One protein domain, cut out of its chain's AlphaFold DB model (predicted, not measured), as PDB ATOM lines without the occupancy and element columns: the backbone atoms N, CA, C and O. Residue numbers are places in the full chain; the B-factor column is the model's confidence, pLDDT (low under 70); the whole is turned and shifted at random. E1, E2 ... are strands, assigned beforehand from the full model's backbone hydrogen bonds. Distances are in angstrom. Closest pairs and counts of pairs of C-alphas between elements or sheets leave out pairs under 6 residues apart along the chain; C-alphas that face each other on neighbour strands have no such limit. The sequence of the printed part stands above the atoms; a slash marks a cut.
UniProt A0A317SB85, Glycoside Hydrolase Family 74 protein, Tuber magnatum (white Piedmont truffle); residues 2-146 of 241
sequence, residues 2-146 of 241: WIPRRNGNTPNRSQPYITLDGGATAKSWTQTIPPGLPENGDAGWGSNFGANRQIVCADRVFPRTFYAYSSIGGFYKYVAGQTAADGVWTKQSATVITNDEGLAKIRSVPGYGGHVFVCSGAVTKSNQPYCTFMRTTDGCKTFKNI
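Overview. This is residues 2 to 146 of the 241 residues of the protein "Glycoside Hydrolase Family 74 protein" of Tuber magnatum (white Piedmont truffle) (UniProt A0A317SB85). With little regular structure, two small antiparallel sheets, in order E1-E2-E3-E4 and E5-E6-E7, form a sandwich only partly face to face, E1 coming close to E5, after a long looped stretch, residues 2 to 55. The 145 printed residues have no named helix and seven strands, 33 residues, all strand. Each sheet is a meander, each strand the antiparallel neighbour of the one before. It is compact, radius of gyration of the C-alphas 14.9 A, spanning 45 by 40 by 27 A.

Along the chain. E1 is residues 56 to 58, from C-alpha (195.179, 301.916, 228.852); E2 65 to 70, 16.8 A; E3 74 to 79, 17.0 A; E4 88 to 93, 15.6 A; E5 105 to 108; E6 116 to 119; E7 133 to 136, to C-alpha (209.793, 300.769, 228.250).

Arrangement. Within hydrogen-bond range are N 57 and O 67 of hairpin E1-E2, 2.9 A, and N 118 and O 134 of hairpin E6-E7, 2.9 A. The closest C-alphas of E1 and E5, Cys 57 and Arg 107, are 5.7 A apart.

Size, cuts and confidence. The printed part has no cut. Links E4 to E5 and E6 to E7 are long. Residues 5 to 13, 40 to 41 and 46 to 50 have pLDDT under 70.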
ATOM      1  N   TRP A   2     188.657 300.212 226.301       87.62
ATOM      2  CA  TRP A   2     188.149 301.007 227.412       87.62
ATOM      3  C   TRP A   2     188.139 300.142 228.670       87.62
ATOM      4  O   TRP A   2     187.872 298.950 228.587       87.62
ATOM      5  N   ILE A   3     188.443 300.724 229.825       86.56
ATOM      6  CA  ILE A   3     188.381 300.034 231.115       86.56
ATOM      7  C   ILE A   3     187.386 300.823 231.963       86.56
ATOM      8  O   ILE A   3     187.704 301.956 232.352       86.56
ATOM      9  N   PRO A   4     186.169 300.297 232.188       76.88
ATOM     10  CA  PRO A   4     185.125 301.031 232.868       76.88
ATOM     11  C   PRO A   4     185.556 301.382 234.275       76.88
ATOM     12  O   PRO A   4     186.212 300.615 234.981       76.88
ATOM     13  N   ARG A   5     185.140 302.566 234.699       69.38
ATOM     14  CA  ARG A   5     185.188 302.922 236.104       69.38
ATOM     15  C   ARG A   5     183.996 302.285 236.808       69.38
ATOM     16  O   ARG A   5     182.893 302.292 236.262       69.38
ATOM     17  N   ARG A   6     184.193 301.799 238.032       65.75
ATOM     18  CA  ARG A   6     183.081 301.395 238.889       65.75
ATOM     19  C   ARG A   6     182.283 302.633 239.313       65.75
ATOM     20  O   ARG A   6     182.806 303.480 240.032       65.75
ATOM     21  N   ASN A   7     181.023 302.718 238.890       52.84
ATOM     22  CA  ASN A   7     180.061 303.723 239.347       52.84
ATOM     23  C   ASN A   7     178.878 302.999 240.022       52.84
ATOM     24  O   ASN A   7     178.008 302.462 239.342       52.84
ATOM     25  N   GLY A   8     178.839 302.974 241.360       53.97
ATOM     26  CA  GLY A   8     177.711 302.426 242.131       53.97
ATOM     27  C   GLY A   8     177.583 300.891 242.135       53.97
ATOM     28  O   GLY A   8     178.577 300.166 242.057       53.97
ATOM     29  N   ASN A   9     176.343 300.398 242.255       48.06
ATOM     30  CA  ASN A   9     175.981 298.975 242.407       48.06
ATOM     31  C   ASN A   9     176.059 298.145 241.109       48.06
ATOM     32  O   ASN A   9     175.446 297.084 241.024       48.06
ATOM     33  N   THR A  10     176.797 298.582 240.082       49.88
ATOM     34  CA  THR A  10     176.996 297.757 238.881       49.88
ATOM     35  C   THR A  10     177.811 296.506 239.234       49.88
ATOM     36  O   THR A  10     178.969 296.647 239.646       49.88
ATOM     37  N   PRO A  11     177.255 295.289 239.083       47.78
ATOM     38  CA  PRO A  11     177.958 294.063 239.433       47.78
ATOM     39  C   PRO A  11     179.138 293.843 238.472       47.78
ATOM     40  O   PRO A  11     178.941 293.782 237.262       47.78
ATOM     41  N   ASN A  12     180.356 293.745 239.021       52.41
ATOM     42  CA  ASN A  12     181.578 293.192 238.409       52.41
ATOM     43  C   ASN A  12     181.883 293.564 236.939       52.41
ATOM     44  O   ASN A  12     181.925 292.683 236.080       52.41
ATOM     45  N   ARG A  13     182.150 294.841 236.615       59.59
ATOM     46  CA  ARG A  13     182.501 295.231 235.226       59.59
ATOM     47  C   ARG A  13     183.670 296.205 235.055       59.59
ATOM     48  O   ARG A  13     183.797 296.772 233.981       59.59
ATOM     49  N   SER A  14     184.581 296.348 236.017       70.88
ATOM     50  CA  SER A  14     185.817 297.139 235.814       70.88
ATOM     51  C   SER A  14     186.836 296.460 234.875       70.88
ATOM     52  O   SER A  14     187.965 296.920 234.756       70.88
ATOM     53  N   GLN A  15     186.461 295.361 234.212       80.75
ATOM     54  CA  GLN A  15     187.309 294.627 233.272       80.75
ATOM     55  C   GLN A  15     187.426 295.354 231.920       80.75
ATOM     56  O   GLN A  15     186.520 296.103 231.552       80.75
ATOM     57  N   PRO A  16     188.493 295.119 231.140       88.19
ATOM     58  CA  PRO A  16     188.667 295.746 229.833       88.19
ATOM     59  C   PRO A  16     187.592 295.374 228.803       88.19
ATOM     60  O   PRO A  16     187.214 294.216 228.648       88.19
ATOM     61  N   TYR A  17     187.173 296.358 228.015       89.81
ATOM     62  CA  TYR A  17     186.331 296.209 226.835       89.81
ATOM     63  C   TYR A  17     187.085 296.664 225.588       89.81
ATOM     64  O   TYR A  17     187.845 297.640 225.602       89.81
ATOM     65  N   ILE A  18     186.843 295.992 224.473       90.56
ATOM     66  CA  ILE A  18     187.421 296.323 223.176       90.56
ATOM     67  C   ILE A  18     186.304 296.564 222.162       90.56
ATOM     68  O   ILE A  18     185.250 295.942 222.208       90.56
ATOM     69  N   THR A  19     186.567 297.481 221.245       90.88
ATOM     70  CA  THR A  19     185.803 297.674 220.018       90.88
ATOM     71  C   THR A  19     186.799 297.920 218.889       90.88
ATOM     72  O   THR A  19     187.894 298.446 219.132       90.88
ATOM     73  N   LEU A  20     186.433 297.517 217.675       88.00
ATOM     74  CA  LEU A  20     187.233 297.700 216.463       88.00
ATOM     75  C   LEU A  20     186.722 298.840 215.576       88.00
ATOM     76  O   LEU A  20     187.430 299.249 214.664       88.00
ATOM     77  N   ASP A  21     185.533 299.376 215.863       88.06
ATOM     78  CA  ASP A  21     184.903 300.466 215.107       88.06
ATOM     79  C   ASP A  21     184.899 301.797 215.875       88.06
ATOM     80  O   ASP A  21     184.155 302.719 215.553       88.06
ATOM     81  N   GLY A  22     185.695 301.889 216.945       85.56
ATOM     82  CA  GLY A  22     185.728 303.066 217.813       85.56
ATOM     83  C   GLY A  22     184.456 303.272 218.644       85.56
ATOM     84  O   GLY A  22     184.313 304.319 219.266       85.56
ATOM     85  N   GLY A  23     183.555 302.287 218.692       88.06
ATOM     86  CA  GLY A  23     182.265 302.399 219.369       88.06
ATOM     87  C   GLY A  23     181.167 302.979 218.477       88.06
ATOM     88  O   GLY A  23     180.147 303.413 219.007       88.06
ATOM     89  N   ALA A  24     181.376 303.016 217.157       90.62
ATOM     90  CA  ALA A  24     180.430 303.582 216.198       90.62
ATOM     91  C   ALA A  24     179.118 302.783 216.112       90.62
ATOM     92  O   ALA A  24     178.049 303.374 215.966       90.62
ATOM     93  N   THR A  25     179.178 301.454 216.230       91.25
ATOM     94  CA  THR A  25     177.989 300.593 216.193       91.25
ATOM     95  C   THR A  25     177.460 300.324 217.599       91.25
ATOM     96  O   THR A  25     178.210 300.047 218.541       91.25
ATOM     97  N   ALA A  26     176.134 300.345 217.753       87.69
ATOM     98  CA  ALA A  26     175.491 299.979 219.009       87.69
ATOM     99  C   ALA A  26     175.923 298.568 219.450       87.69
ATOM    100  O   ALA A  26     175.859 297.617 218.675       87.69
ATOM    101  N   LYS A  27     176.333 298.435 220.718       83.19
ATOM    102  CA  LYS A  27     176.809 297.176 221.323       83.19
ATOM    103  C   LYS A  27     178.075 296.578 220.670       83.19
ATOM    104  O   LYS A  27     178.324 295.392 220.848       83.19
ATOM    105  N   SER A  28     178.914 297.378 219.999       88.50
ATOM    106  CA  SER A  28     180.195 296.899 219.435       88.50
ATOM    107  C   SER A  28     181.291 296.613 220.471       88.50
ATOM    108  O   SER A  28     182.371 296.131 220.127       88.50
ATOM    109  N   TRP A  29     181.033 296.907 221.746       90.06
ATOM    110  CA  TRP A  29     181.975 296.694 222.838       90.06
ATOM    111  C   TRP A  29     181.883 295.273 223.387       90.06
ATOM    112  O   TRP A  29     180.867 294.880 223.959       90.06
ATOM    113  N   THR A  30     182.978 294.529 223.288       89.44
ATOM    114  CA  THR A  30     183.107 293.178 223.840       89.44
ATOM    115  C   THR A  30     183.990 293.207 225.078       89.44
ATOM    116  O   THR A  30     185.077 293.786 225.055       89.44
ATOM    117  N   GLN A  31     183.527 292.591 226.166       87.62
ATOM    118  CA  GLN A  31     184.334 292.409 227.370       87.62
ATOM    119  C   GLN A  31     185.447 291.396 227.094       87.62
ATOM    120  O   GLN A  31     185.213 290.360 226.478       87.62
ATOM    121  N   THR A  32     186.651 291.681 227.574       86.50
ATOM    122  CA  THR A  32     187.811 290.793 227.467       86.50
ATOM    123  C   THR A  32     188.488 290.695 228.829       86.50
ATOM    124  O   THR A  32     188.498 291.668 229.582       86.50
ATOM    125  N   ILE A  33     189.048 289.531 229.152       85.88
ATOM    126  CA  ILE A  33     189.617 289.259 230.474       85.88
ATOM    127  C   ILE A  33     191.102 288.917 230.309       85.88
ATOM    128  O   ILE A  33     191.433 287.924 229.658       85.88
ATOM    129  N   PRO A  34     192.016 289.736 230.852       90.06
ATOM    130  CA  PRO A  34     193.435 289.405 230.884       90.06
ATOM    131  C   PRO A  34     193.704 288.185 231.781       90.06
ATOM    132  O   PRO A  34     193.061 288.038 232.821       90.06
ATOM    133  N   PRO A  35     194.667 287.318 231.427       91.00
ATOM    134  CA  PRO A  35     194.925 286.087 232.164       91.00
ATOM    135  C   PRO A  35     195.522 286.368 233.548       91.00
ATOM    136  O   PRO A  35     196.298 287.309 233.721       91.00
ATOM    137  N   GLY A  36     195.230 285.497 234.517       87.94
ATOM    138  CA  GLY A  36     195.848 285.542 235.849       87.94
ATOM    139  C   GLY A  36     195.357 286.684 236.744       87.94
ATOM    140  O   GLY A  36     196.015 287.006 237.732       87.94
ATOM    141  N   LEU A  37     194.224 287.297 236.400       87.62
ATOM    142  CA  LEU A  37     193.512 288.257 237.237       87.62
ATOM    143  C   LEU A  37     192.192 287.653 237.730       87.62
ATOM    144  O   LEU A  37     191.591 286.859 237.007       87.62
ATOM    145  N   PRO A  38     191.711 288.036 238.928       82.62
ATOM    146  CA  PRO A  38     190.373 287.667 239.367       82.62
ATOM    147  C   PRO A  38     189.312 288.127 238.358       82.62
ATOM    148  O   PRO A  38     189.327 289.271 237.899       82.62
ATOM    149  N   GLU A  39     188.376 287.241 238.023       74.94
ATOM    150  CA  GLU A  39     187.252 287.565 237.133       74.94
ATOM    151  C   GLU A  39     186.149 288.349 237.864       74.94
ATOM    152  O   GLU A  39     185.321 289.020 237.243       74.94
ATOM    153  N   ASN A  40     186.163 288.311 239.198       66.81
ATOM    154  CA  ASN A  40     185.278 289.053 240.083       66.81
ATOM    155  C   ASN A  40     185.966 290.300 240.675       66.81
ATOM    156  O   ASN A  40     187.182 290.362 240.856       66.81
ATOM    157  N   GLY A  41     185.167 291.317 241.001       68.69
ATOM    158  CA  GLY A  41     185.661 292.568 241.572       68.69
ATOM    159  C   GLY A  41     186.432 293.447 240.584       68.69
ATOM    160  O   GLY A  41     186.274 293.353 239.368       68.69
ATOM    161  N   ASP A  42     187.239 294.363 241.128       75.62
ATOM    162  CA  ASP A  42     187.951 295.365 240.332       75.62
ATOM    163  C   ASP A  42     189.239 294.831 239.689       75.62
ATOM    164  O   ASP A  42     189.715 295.446 238.747       75.62
ATOM    165  N   ALA A  43     189.814 293.725 240.177       81.69
ATOM    166  CA  ALA A  43     191.014 293.075 239.627       81.69
ATOM    167  C   ALA A  43     192.211 294.018 239.333       81.69
ATOM    168  O   ALA A  43     192.961 293.843 238.370       81.69
ATOM    169  N   GLY A  44     192.385 295.047 240.171       84.62
ATOM    170  CA  GLY A  44     193.400 296.100 240.010       84.62
ATOM    171  C   GLY A  44     193.088 297.124 238.917       84.62
ATOM    172  O   GLY A  44     193.893 298.008 238.638       84.62
ATOM    173  N   TRP A  45     191.903 297.035 238.316       84.62
ATOM    174  CA  TRP A  45     191.425 297.929 237.281       84.62
ATOM    175  C   TRP A  45     190.545 299.057 237.779       84.62
ATOM    176  O   TRP A  45     190.272 299.888 236.938       84.62
ATOM    177  N   GLY A  46     190.038 299.156 239.027       69.81
ATOM    178  CA  GLY A  46     188.719 299.816 239.220       69.81
ATOM    179  C   GLY A  46     188.319 300.601 240.485       69.81
ATOM    180  O   GLY A  46     187.238 301.179 240.447       69.81
ATOM    181  N   SER A  47     189.096 300.701 241.570       61.19
ATOM    182  CA  SER A  47     188.473 301.028 242.877       61.19
ATOM    183  C   SER A  47     188.223 302.509 243.221       61.19
ATOM    184  O   SER A  47     187.427 302.775 244.119       61.19
ATOM    185  N   ASN A  48     188.850 303.490 242.554       68.06
ATOM    186  CA  ASN A  48     188.822 304.882 243.047       68.06
ATOM    187  C   ASN A  48     187.835 305.768 242.266       68.06
ATOM    188  O   ASN A  48     188.070 306.125 241.101       68.06
ATOM    189  N   PHE A  49     186.732 306.146 242.919       67.19
ATOM    190  CA  PHE A  49     185.791 307.164 242.440       67.19
ATOM    191  C   PHE A  49     186.515 308.512 242.253       67.19
ATOM    192  O   PHE A  49     187.381 308.868 243.045       67.19
ATOM    193  N   GLY A  50     186.219 309.240 241.171       68.06
ATOM    194  CA  GLY A  50     186.802 310.566 240.898       68.06
ATOM    195  C   GLY A  50     188.267 310.611 240.425       68.06
ATOM    196  O   GLY A  50     188.729 311.662 239.995       68.06
ATOM    197  N   ALA A  51     189.012 309.503 240.433       76.50
ATOM    198  CA  ALA A  51     190.444 309.527 240.104       76.50
ATOM    199  C   ALA A  51     190.765 309.789 238.603       76.50
ATOM    200  O   ALA A  51     190.167 309.210 237.696       76.50
ATOM    201  N   ASN A  52     191.747 310.617 238.267       81.38
ATOM    202  CA  ASN A  52     192.096 310.857 236.859       81.38
ATOM    203  C   ASN A  52     193.237 309.940 236.389       81.38
ATOM    204  O   ASN A  52     194.401 310.346 236.350       81.38
ATOM    205  N   ARG A  53     192.893 308.698 236.036       86.12
ATOM    206  CA  ARG A  53     193.841 307.688 235.542       86.12
ATOM    207  C   ARG A  53     193.660 307.380 234.067       86.12
ATOM    208  O   ARG A  53     192.549 307.389 233.541       86.12
ATOM    209  N   GLN A  54     194.761 307.009 233.434       91.81
ATOM    210  CA  GLN A  54     194.850 306.653 232.022       91.81
ATOM    211  C   GLN A  54     195.663 305.363 231.913       91.81
ATOM    212  O   GLN A  54     196.815 305.378 231.506       91.81
ATOM    213  N   ILE A  55     195.084 304.248 232.355       93.00
ATOM    214  CA  ILE A  55     195.770 302.949 232.511       93.00
ATOM    215  C   ILE A  55     195.667 302.048 231.274       93.00
ATOM    216  O   ILE A  55     195.933 300.851 231.348       93.00
ATOM    217  N   VAL A  56     195.259 302.609 230.137       94.56
ATOM    218  CA  VAL A  56     195.179 301.916 228.852       94.56
ATOM    219  C   VAL A  56     195.612 302.858 227.734       94.56
ATOM    220  O   VAL A  56     195.232 304.027 227.727       94.56
ATOM    221  N   CYS A  57     196.383 302.356 226.773       96.50
ATOM    222  CA  CYS A  57     196.714 303.085 225.551       96.50
ATOM    223  C   CYS A  57     196.817 302.134 224.351       96.50
ATOM    224  O   CYS A  57     197.103 300.948 224.510       96.50
ATOM    225  N   ALA A  58     196.558 302.646 223.147       96.19
ATOM    226  CA  ALA A  58     196.865 301.936 221.907       96.19
ATOM    227  C   ALA A  58     198.339 302.145 221.544       96.19
ATOM    228  O   ALA A  58     198.865 303.243 221.748       96.19
ATOM    229  N   ASP A  59     198.982 301.125 220.979       98.12
ATOM    230  CA  ASP A  59     200.288 301.293 220.349       98.12
ATOM    231  C   ASP A  59     200.164 302.237 219.140       98.12
ATOM    232  O   ASP A  59     199.164 302.223 218.415       98.12
ATOM    233  N   ARG A  60     201.152 303.114 218.949       97.38
ATOM    234  CA  ARG A  60     201.126 304.136 217.890       97.38
ATOM    235  C   ARG A  60     201.719 303.671 216.557       97.38
ATOM    236  O   ARG A  60     201.704 304.454 215.613       97.38
ATOM    237  N   VAL A  61     202.226 302.442 216.474       98.31
ATOM    238  CA  VAL A  61     202.812 301.838 215.267       98.31
ATOM    239  C   VAL A  61     202.184 300.480 214.975       98.31
ATOM    240  O   VAL A  61     201.733 300.242 213.856       98.31
ATOM    241  N   PHE A  62     202.126 299.590 215.963       97.06
ATOM    242  CA  PHE A  62     201.560 298.262 215.790       97.06
ATOM    243  C   PHE A  62     200.029 298.335 215.804       97.06
ATOM    244  O   PHE A  62     199.428 298.639 216.841       97.06
ATOM    245  N   PRO A  63     199.359 298.041 214.675       92.75
ATOM    246  CA  PRO A  63     197.912 298.126 214.607       92.75
ATOM    247  C   PRO A  63     197.288 297.124 215.574       92.75
ATOM    248  O   PRO A  63     197.858 296.070 215.866       92.75
ATOM    249  N   ARG A  64     196.086 297.450 216.064       92.31
ATOM    250  CA  ARG A  64     195.272 296.550 216.904       92.31
ATOM    251  C   ARG A  64     195.964 296.116 218.205       92.31
ATOM    252  O   ARG A  64     195.494 295.185 218.857       92.31
ATOM    253  N   THR A  65     197.051 296.784 218.588       96.06
ATOM    254  CA  THR A  65     197.828 296.495 219.791       96.06
ATOM    255  C   THR A  65     197.515 297.527 220.864       96.06
ATOM    256  O   THR A  65     197.485 298.728 220.602       96.06
ATOM    257  N   PHE A  66     197.272 297.059 222.082       96.56
ATOM    258  CA  PHE A  66     196.946 297.889 223.234       96.56
ATOM    259  C   PHE A  66     197.774 297.455 224.438       96.56
ATOM    260  O   PHE A  66     198.035 296.267 224.626       96.56
ATOM    261  N   TYR A  67     198.135 298.418 225.276       97.81
ATOM    262  CA  TYR A  67     198.765 298.191 226.570       97.81
ATOM    263  C   TYR A  67     197.802 298.591 227.672       97.81
ATOM    264  O   TYR A  67     197.125 299.614 227.558       97.81
ATOM    265  N   ALA A  68     197.761 297.801 228.738       96.38
ATOM    266  CA  ALA A  68     196.926 298.048 229.900       96.38
ATOM    267  C   ALA A  68     197.702 297.768 231.192       96.38
ATOM    268  O   ALA A  68     198.548 296.872 231.232       96.38
ATOM    269  N   TYR A  69     197.403 298.528 232.241       95.06
ATOM    270  CA  TYR A  69     198.018 298.397 233.557       95.06
ATOM    271  C   TYR A  69     196.973 298.078 234.634       95.06
ATOM    272  O   TYR A  69     195.999 298.815 234.786       95.06
ATOM    273  N   SER A  70     197.203 297.001 235.386       92.56
ATOM    274  CA  SER A  70     196.432 296.619 236.574       92.56
ATOM    275  C   SER A  70     197.314 296.757 237.812       92.56
ATOM    276  O   SER A  70     198.418 296.210 237.846       92.56
ATOM    277  N   SER A  71     196.814 297.417 238.858       90.62
ATOM    278  CA  SER A  71     197.583 297.660 240.087       90.62
ATOM    279  C   SER A  71     197.935 296.394 240.876       90.62
ATOM    280  O   SER A  71     198.857 296.425 241.684       90.62
ATOM    281  N   ILE A  72     197.246 295.275 240.623       89.94
ATOM    282  CA  ILE A  72     197.556 293.971 241.236       89.94
ATOM    283  C   ILE A  72     198.264 293.018 240.265       89.94
ATOM    284  O   ILE A  72     198.883 292.045 240.685       89.94
ATOM    285  N   GLY A  73     198.134 293.258 238.957       92.19
ATOM    286  CA  GLY A  73     198.601 292.346 237.917       92.19
ATOM    287  C   GLY A  73     199.884 292.772 237.210       92.19
ATOM    288  O   GLY A  73     200.571 291.907 236.668       92.19
ATOM    289  N   GLY A  74     200.187 294.069 237.194       95.56
ATOM    290  CA  GLY A  74     201.234 294.670 236.374       95.56
ATOM    291  C   GLY A  74     200.745 295.029 234.969       95.56
ATOM    292  O   GLY A  74     199.607 295.474 234.784       95.56
ATOM    293  N   PHE A  75     201.605 294.850 233.967       97.69
ATOM    294  CA  PHE A  75     201.341 295.274 232.592       97.69
ATOM    295  C   PHE A  75     200.934 294.120 231.684       97.69
ATOM    296  O   PHE A  75     201.548 293.049 231.660       97.69
ATOM    297  N   TYR A  76     199.934 294.394 230.855       97.81
ATOM    298  CA  TYR A  76     199.379 293.473 229.880       97.81
ATOM    299  C   TYR A  76     199.396 294.101 228.492       97.81
ATOM    300  O   TYR A  76     199.213 295.309 228.331       97.81
ATOM    301  N   LYS A  77     199.580 293.254 227.481       97.75
ATOM    302  CA  LYS A  77     199.402 293.597 226.074       97.75
ATOM    303  C   LYS A  77     198.209 292.829 225.532       97.75
ATOM    304  O   LYS A  77     198.080 291.637 225.803       97.75
ATOM    305  N   TYR A  78     197.390 293.500 224.743       96.38
ATOM    306  CA  TYR A  78     196.308 292.897 223.983       96.38
ATOM    307  C   TYR A  78     196.539 293.129 222.496       96.38
ATOM    308  O   TYR A  78     196.837 294.254 222.090       96.38
ATOM    309  N   VAL A  79     196.389 292.083 221.690       96.12
ATOM    310  CA  VAL A  79     196.431 292.161 220.226       96.12
ATOM    311  C   VAL A  79     195.097 291.663 219.701       96.12
ATOM    312  O   VAL A  79     194.772 290.493 219.890       96.12
ATOM    313  N   ALA A  80     194.309 292.533 219.070       93.31
ATOM    314  CA  ALA A  80     192.991 292.142 218.580       93.31
ATOM    315  C   ALA A  80     193.117 291.252 217.332       93.31
ATOM    316  O   ALA A  80     193.693 291.687 216.330       93.31
ATOM    317  N   GLY A  81     192.533 290.050 217.372       91.12
ATOM    318  CA  GLY A  81     192.246 289.214 216.198       91.12
ATOM    319  C   GLY A  81     191.137 289.836 215.352       91.12
ATOM    320  O   GLY A  81     190.719 290.943 215.666       91.12
ATOM    321  N   GLN A  82     190.676 289.179 214.282       88.38
ATOM    322  CA  GLN A  82     189.715 289.742 213.312       88.38
ATOM    323  C   GLN A  82     188.497 290.393 213.968       88.38
ATOM    324  O   GLN A  82     188.179 291.537 213.631       88.38
ATOM    325  N   THR A  83     187.895 289.708 214.938       84.69
ATOM    326  CA  THR A  83     186.866 290.261 215.815       84.69
ATOM    327  C   THR A  83     187.424 290.666 217.181       84.69
ATOM    328  O   THR A  83     188.512 290.270 217.601       84.69
ATOM    329  N   ALA A  84     186.641 291.461 217.907       77.00
ATOM    330  CA  ALA A  84     186.905 291.844 219.290       77.00
ATOM    331  C   ALA A  84     187.095 290.639 220.242       77.00
ATOM    332  O   ALA A  84     187.850 290.732 221.210       77.00
ATOM    333  N   ALA A  85     186.438 289.509 219.968       80.50
ATOM    334  CA  ALA A  85     186.532 288.302 220.788       80.50
ATOM    335  C   ALA A  85     187.799 287.475 220.510       80.50
ATOM    336  O   ALA A  85     188.270 286.776 221.401       80.50
ATOM    337  N   ASP A  86     188.392 287.603 219.319       88.81
ATOM    338  CA  ASP A  86     189.535 286.783 218.884       88.81
ATOM    339  C   ASP A  86     190.886 287.324 219.371       88.81
ATOM    340  O   ASP A  86     191.949 286.829 218.993       88.81
ATOM    341  N   GLY A  87     190.879 288.418 220.132       92.50
ATOM    342  CA  GLY A  87     192.113 289.032 220.589       92.50
ATOM    343  C   GLY A  87     192.802 288.268 221.708       92.50
ATOM    344  O   GLY A  87     192.179 287.657 222.570       92.50
ATOM    345  N   VAL A  88     194.126 288.369 221.709       95.00
ATOM    346  CA  VAL A  88     194.995 287.647 222.629       95.00
ATOM    347  C   VAL A  88     195.547 288.609 223.665       95.00
ATOM    348  O   VAL A  88     196.198 289.603 223.332       95.00
ATOM    349  N   TRP A  89     195.318 288.281 224.933       95.50
ATOM    350  CA  TRP A  89     195.989 288.913 226.059       95.50
ATOM    351  C   TRP A  89     197.300 288.198 226.383       95.50
ATOM    352  O   TRP A  89     197.383 286.973 226.409       95.50
ATOM    353  N   THR A  90     198.336 288.969 226.699       97.31
ATOM    354  CA  THR A  90     199.612 288.442 227.187       97.31
ATOM    355  C   THR A  90     200.131 289.329 228.305       97.31
ATOM    356  O   THR A  90     200.366 290.524 228.096       97.31
ATOM    357  N   LYS A  91     200.360 288.742 229.484       97.88
ATOM    358  CA  LYS A  91     201.055 289.417 230.583       97.88
ATOM    359  C   LYS A  91     202.489 289.731 230.153       97.88
ATOM    360  O   LYS A  91     203.206 288.835 229.722       97.88
ATOM    361  N   GLN A  92     202.876 291.002 230.210       98.44
ATOM    362  CA  GLN A  92     204.210 291.453 229.799       98.44
ATOM    363  C   GLN A  92     205.152 291.529 230.994       98.44
ATOM    364  O   GLN A  92     206.291 291.085 230.900       98.44
ATOM    365  N   SER A  93     204.669 292.044 232.124       97.88
ATOM    366  CA  SER A  93     205.456 292.141 233.351       97.88
ATOM    367  C   SER A  93     204.568 292.165 234.591       97.88
ATOM    368  O   SER A  93     203.402 292.555 234.540       97.88
ATOM    369  N   ALA A  94     205.140 291.752 235.723       96.69
ATOM    370  CA  ALA A  94     204.546 291.927 237.049       96.69
ATOM    371  C   ALA A  94     204.935 293.272 237.695       96.69
ATOM    372  O   ALA A  94     204.635 293.497 238.864       96.69
ATOM    373  N   THR A  95     205.622 294.153 236.959       96.12
ATOM    374  CA  THR A  95     206.008 295.481 237.440       96.12
ATOM    375  C   THR A  95     204.764 296.270 237.825       96.12
ATOM    376  O   THR A  95     203.871 296.471 237.004       96.12
ATOM    377  N   VAL A  96     204.737 296.746 239.066       92.50
ATOM    378  CA  VAL A  96     203.716 297.666 239.563       92.50
ATOM    379  C   VAL A  96     204.254 299.090 239.545       92.50
ATOM    380  O   VAL A  96     205.434 299.328 239.806       92.50
ATOM    381  N   ILE A  97     203.386 300.039 239.220       92.69
ATOM    382  CA  ILE A  97     203.672 301.458 239.385       92.69
ATOM    383  C   ILE A  97     203.564 301.735 240.883       92.69
ATOM    384  O   ILE A  97     202.474 301.658 241.455       92.69
ATOM    385  N   THR A  98     204.697 301.993 241.535       88.62
ATOM    386  CA  THR A  98     204.691 302.321 242.960       88.62
ATOM    387  C   THR A  98     203.931 303.623 243.169       88.62
ATOM    388  O   THR A  98     203.885 304.478 242.284       88.62
ATOM    389  N   ASN A  99     203.296 303.774 244.332       85.56
ATOM    390  CA  ASN A  99     202.606 305.014 244.682       85.56
ATOM    391  C   ASN A  99     201.463 305.417 243.720       85.56
ATOM    392  O   ASN A  99     201.044 306.578 243.703       85.56
ATOM    393  N   ASP A 100     200.951 304.473 242.918       83.31
ATOM    394  CA  ASP A 100     199.763 304.672 242.094       83.31
ATOM    395  C   ASP A 100     198.498 304.617 242.955       83.31
ATOM    396  O   ASP A 100     197.944 303.559 243.247       83.31
ATOM    397  N   GLU A 101     198.007 305.791 243.331       81.94
ATOM    398  CA  GLU A 101     196.758 305.970 244.079       81.94
ATOM    399  C   GLU A 101     195.529 306.049 243.159       81.94
ATOM    400  O   GLU A 101     194.556 306.768 243.403       81.94
ATOM    401  N   GLY A 102     195.571 305.317 242.046       84.88
ATOM    402  CA  GLY A 102     194.583 305.413 240.983       84.88
ATOM    403  C   GLY A 102     194.743 306.688 240.158       84.88
ATOM    404  O   GLY A 102     193.751 307.200 239.642       84.88
ATOM    405  N   LEU A 103     195.969 307.197 240.036       88.56
ATOM    406  CA  LEU A 103     196.322 308.377 239.239       88.56
ATOM    407  C   LEU A 103     197.296 308.045 238.104       88.56
ATOM    408  O   LEU A 103     197.658 308.953 237.339       88.56
ATOM    409  N   ALA A 104     197.681 306.769 237.976       92.50
ATOM    410  CA  ALA A 104     198.609 306.317 236.963       92.50
ATOM    411  C   ALA A 104     198.158 306.670 235.548       92.50
ATOM    412  O   ALA A 104     196.973 306.621 235.191       92.50
ATOM    413  N   LYS A 105     199.145 307.007 234.722       94.56
ATOM    414  CA  LYS A 105     198.952 307.339 233.311       94.56
ATOM    415  C   LYS A 105     199.985 306.599 232.485       94.56
ATOM    416  O   LYS A 105     201.166 306.623 232.819       94.56
ATOM    417  N   ILE A 106     199.537 305.967 231.409       97.12
ATOM    418  CA  ILE A 106     200.374 305.258 230.446       97.12
ATOM    419  C   ILE A 106     200.103 305.817 229.053       97.12
ATOM    420  O   ILE A 106     198.949 306.047 228.684       97.12
ATOM    421  N   ARG A 107     201.156 306.059 228.270       98.25
ATOM    422  CA  ARG A 107     201.030 306.556 226.892       98.25
ATOM    423  C   ARG A 107     202.090 305.924 225.998       98.25
ATOM    424  O   ARG A 107     203.266 305.886 226.359       98.25
ATOM    425  N   SER A 108     201.664 305.444 224.831       98.44
ATOM    426  CA  SER A 108     202.556 304.921 223.793       98.44
ATOM    427  C   SER A 108     203.157 306.063 222.971       98.44
ATOM    428  O   SER A 108     202.493 307.067 222.706       98.44
ATOM    429  N   VAL A 109     204.422 305.910 222.585       98.62
ATOM    430  CA  VAL A 109     205.213 306.943 221.912       98.62
ATOM    431  C   VAL A 109     204.900 306.963 220.407       98.62
ATOM    432  O   VAL A 109     205.064 305.940 219.737       98.62
ATOM    433  N   PRO A 110     204.492 308.108 219.826       98.31
ATOM    434  CA  PRO A 110     204.245 308.225 218.389       98.31
ATOM    435  C   PRO A 110     205.467 307.840 217.546       98.31
ATOM    436  O   PRO A 110     206.553 308.366 217.767       98.31
ATOM    437  N   GLY A 111     205.286 306.940 216.575       97.88
ATOM    438  CA  GLY A 111     206.357 306.490 215.678       97.88
ATOM    439  C   GLY A 111     207.297 305.424 216.256       97.88
ATOM    440  O   GLY A 111     208.166 304.954 215.532       97.88
ATOM    441  N   TYR A 112     207.111 304.998 217.514       98.44
ATOM    442  CA  TYR A 112     207.954 303.990 218.166       98.44
ATOM    443  C   TYR A 112     207.106 302.873 218.785       98.44
ATOM    444  O   TYR A 112     206.655 302.969 219.928       98.44
ATOM    445  N   GLY A 113     206.890 301.799 218.023       98.50
ATOM    446  CA  GLY A 113     206.128 300.637 218.481       98.50
ATOM    447  C   GLY A 113     206.782 299.973 219.690       98.50
ATOM    448  O   GLY A 113     208.002 299.841 219.755       98.50
ATOM    449  N   GLY A 114     205.985 299.574 220.677       98.44
ATOM    450  CA  GLY A 114     206.478 299.002 221.930       98.44
ATOM    451  C   GLY A 114     207.073 300.007 222.914       98.44
ATOM    452  O   GLY A 114     207.381 299.623 224.044       98.44
ATOM    453  N   HIS A 115     207.218 301.280 222.537       98.69
ATOM    454  CA  HIS A 115     207.681 302.309 223.454       98.69
ATOM    455  C   HIS A 115     206.502 302.901 224.225       98.69
ATOM    456  O   HIS A 115     205.551 303.423 223.636       98.69
ATOM    457  N   VAL A 116     206.578 302.855 225.554       98.75
ATOM    458  CA  VAL A 116     205.531 303.362 226.453       98.75
ATOM    459  C   VAL A 116     206.181 304.104 227.615       98.75
ATOM    460  O   VAL A 116     207.186 303.660 228.169       98.75
ATOM    461  N   PHE A 117     205.603 305.244 227.978       98.62
ATOM    462  CA  PHE A 117     205.924 305.970 229.202       98.62
ATOM    463  C   PHE A 117     204.807 305.774 230.211       98.62
ATOM    464  O   PHE A 117     203.633 305.695 229.836       98.62
ATOM    465  N   VAL A 118     205.181 305.708 231.483       97.88
ATOM    466  CA  VAL A 118     204.254 305.488 232.589       97.88
ATOM    467  C   VAL A 118     204.610 306.397 233.753       97.88
ATOM    468  O   VAL A 118     205.787 306.547 234.079       97.88
ATOM    469  N   CYS A 119     203.604 306.979 234.399       95.81
ATOM    470  CA  CYS A 119     203.774 307.644 235.686       95.81
ATOM    471  C   CYS A 119     202.746 307.164 236.710       95.81
ATOM    472  O   CYS A 119     201.681 306.681 236.326       95.81
ATOM    473  N   SER A 120     203.048 307.335 238.000       92.94
ATOM    474  CA  SER A 120     202.096 307.092 239.100       92.94
ATOM    475  C   SER A 120     201.036 308.189 239.233       92.94
ATOM    476  O   SER A 120     200.034 308.000 239.915       92.94
ATOM    477  N   GLY A 121     201.226 309.319 238.546       90.44
ATOM    478  CA  GLY A 121     200.359 310.488 238.613       90.44
ATOM    479  C   GLY A 121     200.818 311.516 239.646       90.44
ATOM    480  O   GLY A 121     201.966 311.510 240.093       90.44
ATOM    481  N   ALA A 122     199.916 312.442 239.981       87.25
ATOM    482  CA  ALA A 122     200.224 313.548 240.878       87.25
ATOM    483  C   ALA A 122     200.546 313.072 242.299       87.25
ATOM    484  O   ALA A 122     199.957 312.110 242.792       87.25
ATOM    485  N   VAL A 123     201.456 313.790 242.958       85.19
ATOM    486  CA  VAL A 123     201.758 313.574 244.373       85.19
ATOM    487  C   VAL A 123     200.566 314.012 245.234       85.19
ATOM    488  O   VAL A 123     200.065 315.129 245.109       85.19
ATOM    489  N   THR A 124     200.134 313.132 246.125       81.69
ATOM    490  CA  THR A 124     199.124 313.308 247.173       81.69
ATOM    491  C   THR A 124     199.806 313.160 248.537       81.69
ATOM    492  O   THR A 124     200.977 312.806 248.600       81.69
ATOM    493  N   LYS A 125     199.098 313.391 249.652       80.62
ATOM    494  CA  LYS A 125     199.664 313.194 251.004       80.62
ATOM    495  C   LYS A 125     200.196 311.775 251.248       80.62
ATOM    496  O   LYS A 125     201.160 311.626 251.989       80.62
ATOM    497  N   SER A 126     199.575 310.758 250.661       76.94
ATOM    498  CA  SER A 126     199.889 309.348 250.921       76.94
ATOM    499  C   SER A 126     201.056 308.809 250.093       76.94
ATOM    500  O   SER A 126     201.629 307.793 250.477       76.94
ATOM    501  N   ASN A 127     201.481 309.518 249.042       78.50
ATOM    502  CA  ASN A 127     202.655 309.155 248.251       78.50
ATOM    503  C   ASN A 127     203.753 310.232 248.202       78.50
ATOM    504  O   ASN A 127     204.645 310.190 247.352       78.50
ATOM    505  N   GLN A 128     203.741 311.190 249.132       76.75
ATOM    506  CA  GLN A 128     204.871 312.108 249.287       76.75
ATOM    507  C   GLN A 128     206.120 311.357 249.779       76.75
ATOM    508  O   GLN A 128     205.998 310.392 250.533       76.75
ATOM    509  N   PRO A 129     207.335 311.812 249.428       75.31
ATOM    510  CA  PRO A 129     207.642 312.924 248.527       75.31
ATOM    511  C   PRO A 129     207.909 312.502 247.068       75.31
ATOM    512  O   PRO A 129     208.426 313.315 246.302       75.31
ATOM    513  N   TYR A 130     207.587 311.266 246.661       80.69
ATOM    514  CA  TYR A 130     208.073 310.695 245.398       80.69
ATOM    515  C   TYR A 130     207.002 309.949 244.593       80.69
ATOM    516  O   TYR A 130     206.236 309.142 245.111       80.69
ATOM    517  N   CYS A 131     207.031 310.152 243.280       87.88
ATOM    518  CA  CYS A 131     206.210 309.470 242.287       87.88
ATOM    519  C   CYS A 131     207.083 308.583 241.377       87.88
ATOM    520  O   CYS A 131     208.300 308.759 241.297       87.88
ATOM    521  N   THR A 132     206.458 307.676 240.630       92.62
ATOM    522  CA  THR A 132     207.126 306.911 239.569       92.62
ATOM    523  C   THR A 132     207.062 307.655 238.237       92.62
ATOM    524  O   THR A 132     205.981 308.081 237.828       92.62
ATOM    525  N   PHE A 133     208.178 307.704 237.502       96.25
ATOM    526  CA  PHE A 133     208.188 307.990 236.065       96.25
ATOM    527  C   PHE A 133     209.163 307.049 235.349       96.25
ATOM    528  O   PHE A 133     210.358 307.031 235.641       96.25
ATOM    529  N   MET A 134     208.645 306.221 234.441       97.06
ATOM    530  CA  MET A 134     209.405 305.152 233.788       97.06
ATOM    531  C   MET A 134     209.091 305.048 232.299       97.06
ATOM    532  O   MET A 134     208.040 305.484 231.827       97.06
ATOM    533  N   ARG A 135     209.995 304.394 231.572       97.94
ATOM    534  CA  ARG A 135     209.876 304.099 230.143       97.94
ATOM    535  C   ARG A 135     210.198 302.635 229.856       97.94
ATOM    536  O   ARG A 135     211.103 302.064 230.458       97.94
ATOM    537  N   THR A 136     209.504 302.066 228.881       98.44
ATOM    538  CA  THR A 136     209.793 300.769 228.250       98.44
ATOM    539  C   THR A 136     209.994 300.955 226.743       98.44
ATOM    540  O   THR A 136     209.493 301.926 226.170       98.44
ATOM    541  N   THR A 137     210.728 300.037 226.110       98.19
ATOM    542  CA  THR A 137     210.916 299.947 224.647       98.19
ATOM    543  C   THR A 137     210.580 298.565 224.086       98.19
ATOM    544  O   THR A 137     210.771 298.320 222.901       98.19
ATOM    545  N   ASP A 138     210.120 297.639 224.927       98.00
ATOM    546  CA  ASP A 138     209.908 296.228 224.587       98.00
ATOM    547  C   ASP A 138     208.444 295.795 224.767       98.00
ATOM    548  O   ASP A 138     208.138 294.608 224.917       98.00
ATOM    549  N   GLY A 139     207.525 296.765 224.723       97.81
ATOM    550  CA  GLY A 139     206.096 296.540 224.886       97.81
ATOM    551  C   GLY A 139     205.711 296.207 226.323       97.81
ATOM    552  O   GLY A 139     204.878 295.328 226.524       97.81
ATOM    553  N   CYS A 140     206.296 296.913 227.297       98.44
ATOM    554  CA  CYS A 140     206.027 296.787 228.736       98.44
ATOM    555  C   CYS A 140     206.555 295.504 229.398       98.44
ATOM    556  O   CYS A 140     206.045 295.121 230.458       98.44
ATOM    557  N   LYS A 141     207.564 294.839 228.819       98.31
ATOM    558  CA  LYS A 141     208.221 293.688 229.465       98.31
ATOM    559  C   LYS A 141     209.239 294.142 230.503       98.31
ATOM    560  O   LYS A 141     209.308 293.566 231.583       98.31
ATOM    561  N   THR A 142     209.995 295.194 230.200       98.00
ATOM    562  CA  THR A 142     210.961 295.800 231.119       98.00
ATOM    563  C   THR A 142     210.816 297.318 231.151       98.00
ATOM    564  O   THR A 142     210.424 297.943 230.165       98.00
ATOM    565  N   PHE A 143     211.120 297.919 232.305       97.69
ATOM    566  CA  PHE A 143     211.024 299.360 232.533       97.69
ATOM    567  C   PHE A 143     212.338 299.925 233.068       97.69
ATOM    568  O   PHE A 143     213.019 299.292 233.873       97.69
ATOM    569  N   LYS A 144     212.662 301.150 232.649       96.88
ATOM    570  CA  LYS A 144     213.739 301.974 233.206       96.88
ATOM    571  C   LYS A 144     213.148 303.219 233.864       96.88
ATOM    572  O   LYS A 144     212.308 303.886 233.257       96.88
ATOM    573  N   ASN A 145     213.605 303.537 235.075       95.69
ATOM    574  CA  ASN A 145     213.283 304.794 235.755       95.69
ATOM    575  C   ASN A 145     213.935 305.978 235.047       95.69
ATOM    576  O   ASN A 145     215.117 305.919 234.706       95.69
ATOM    577  N   ILE A 146     213.173 307.057 234.889       96.12
ATOM    578  CA  ILE A 146     213.682 308.350 234.438       96.12
ATOM    579  C   ILE A 146     214.254 309.058 235.666       96.12
ATOM    580  O   ILE A 146     213.541 309.302 236.638       96.12
TER     581      ILE A 146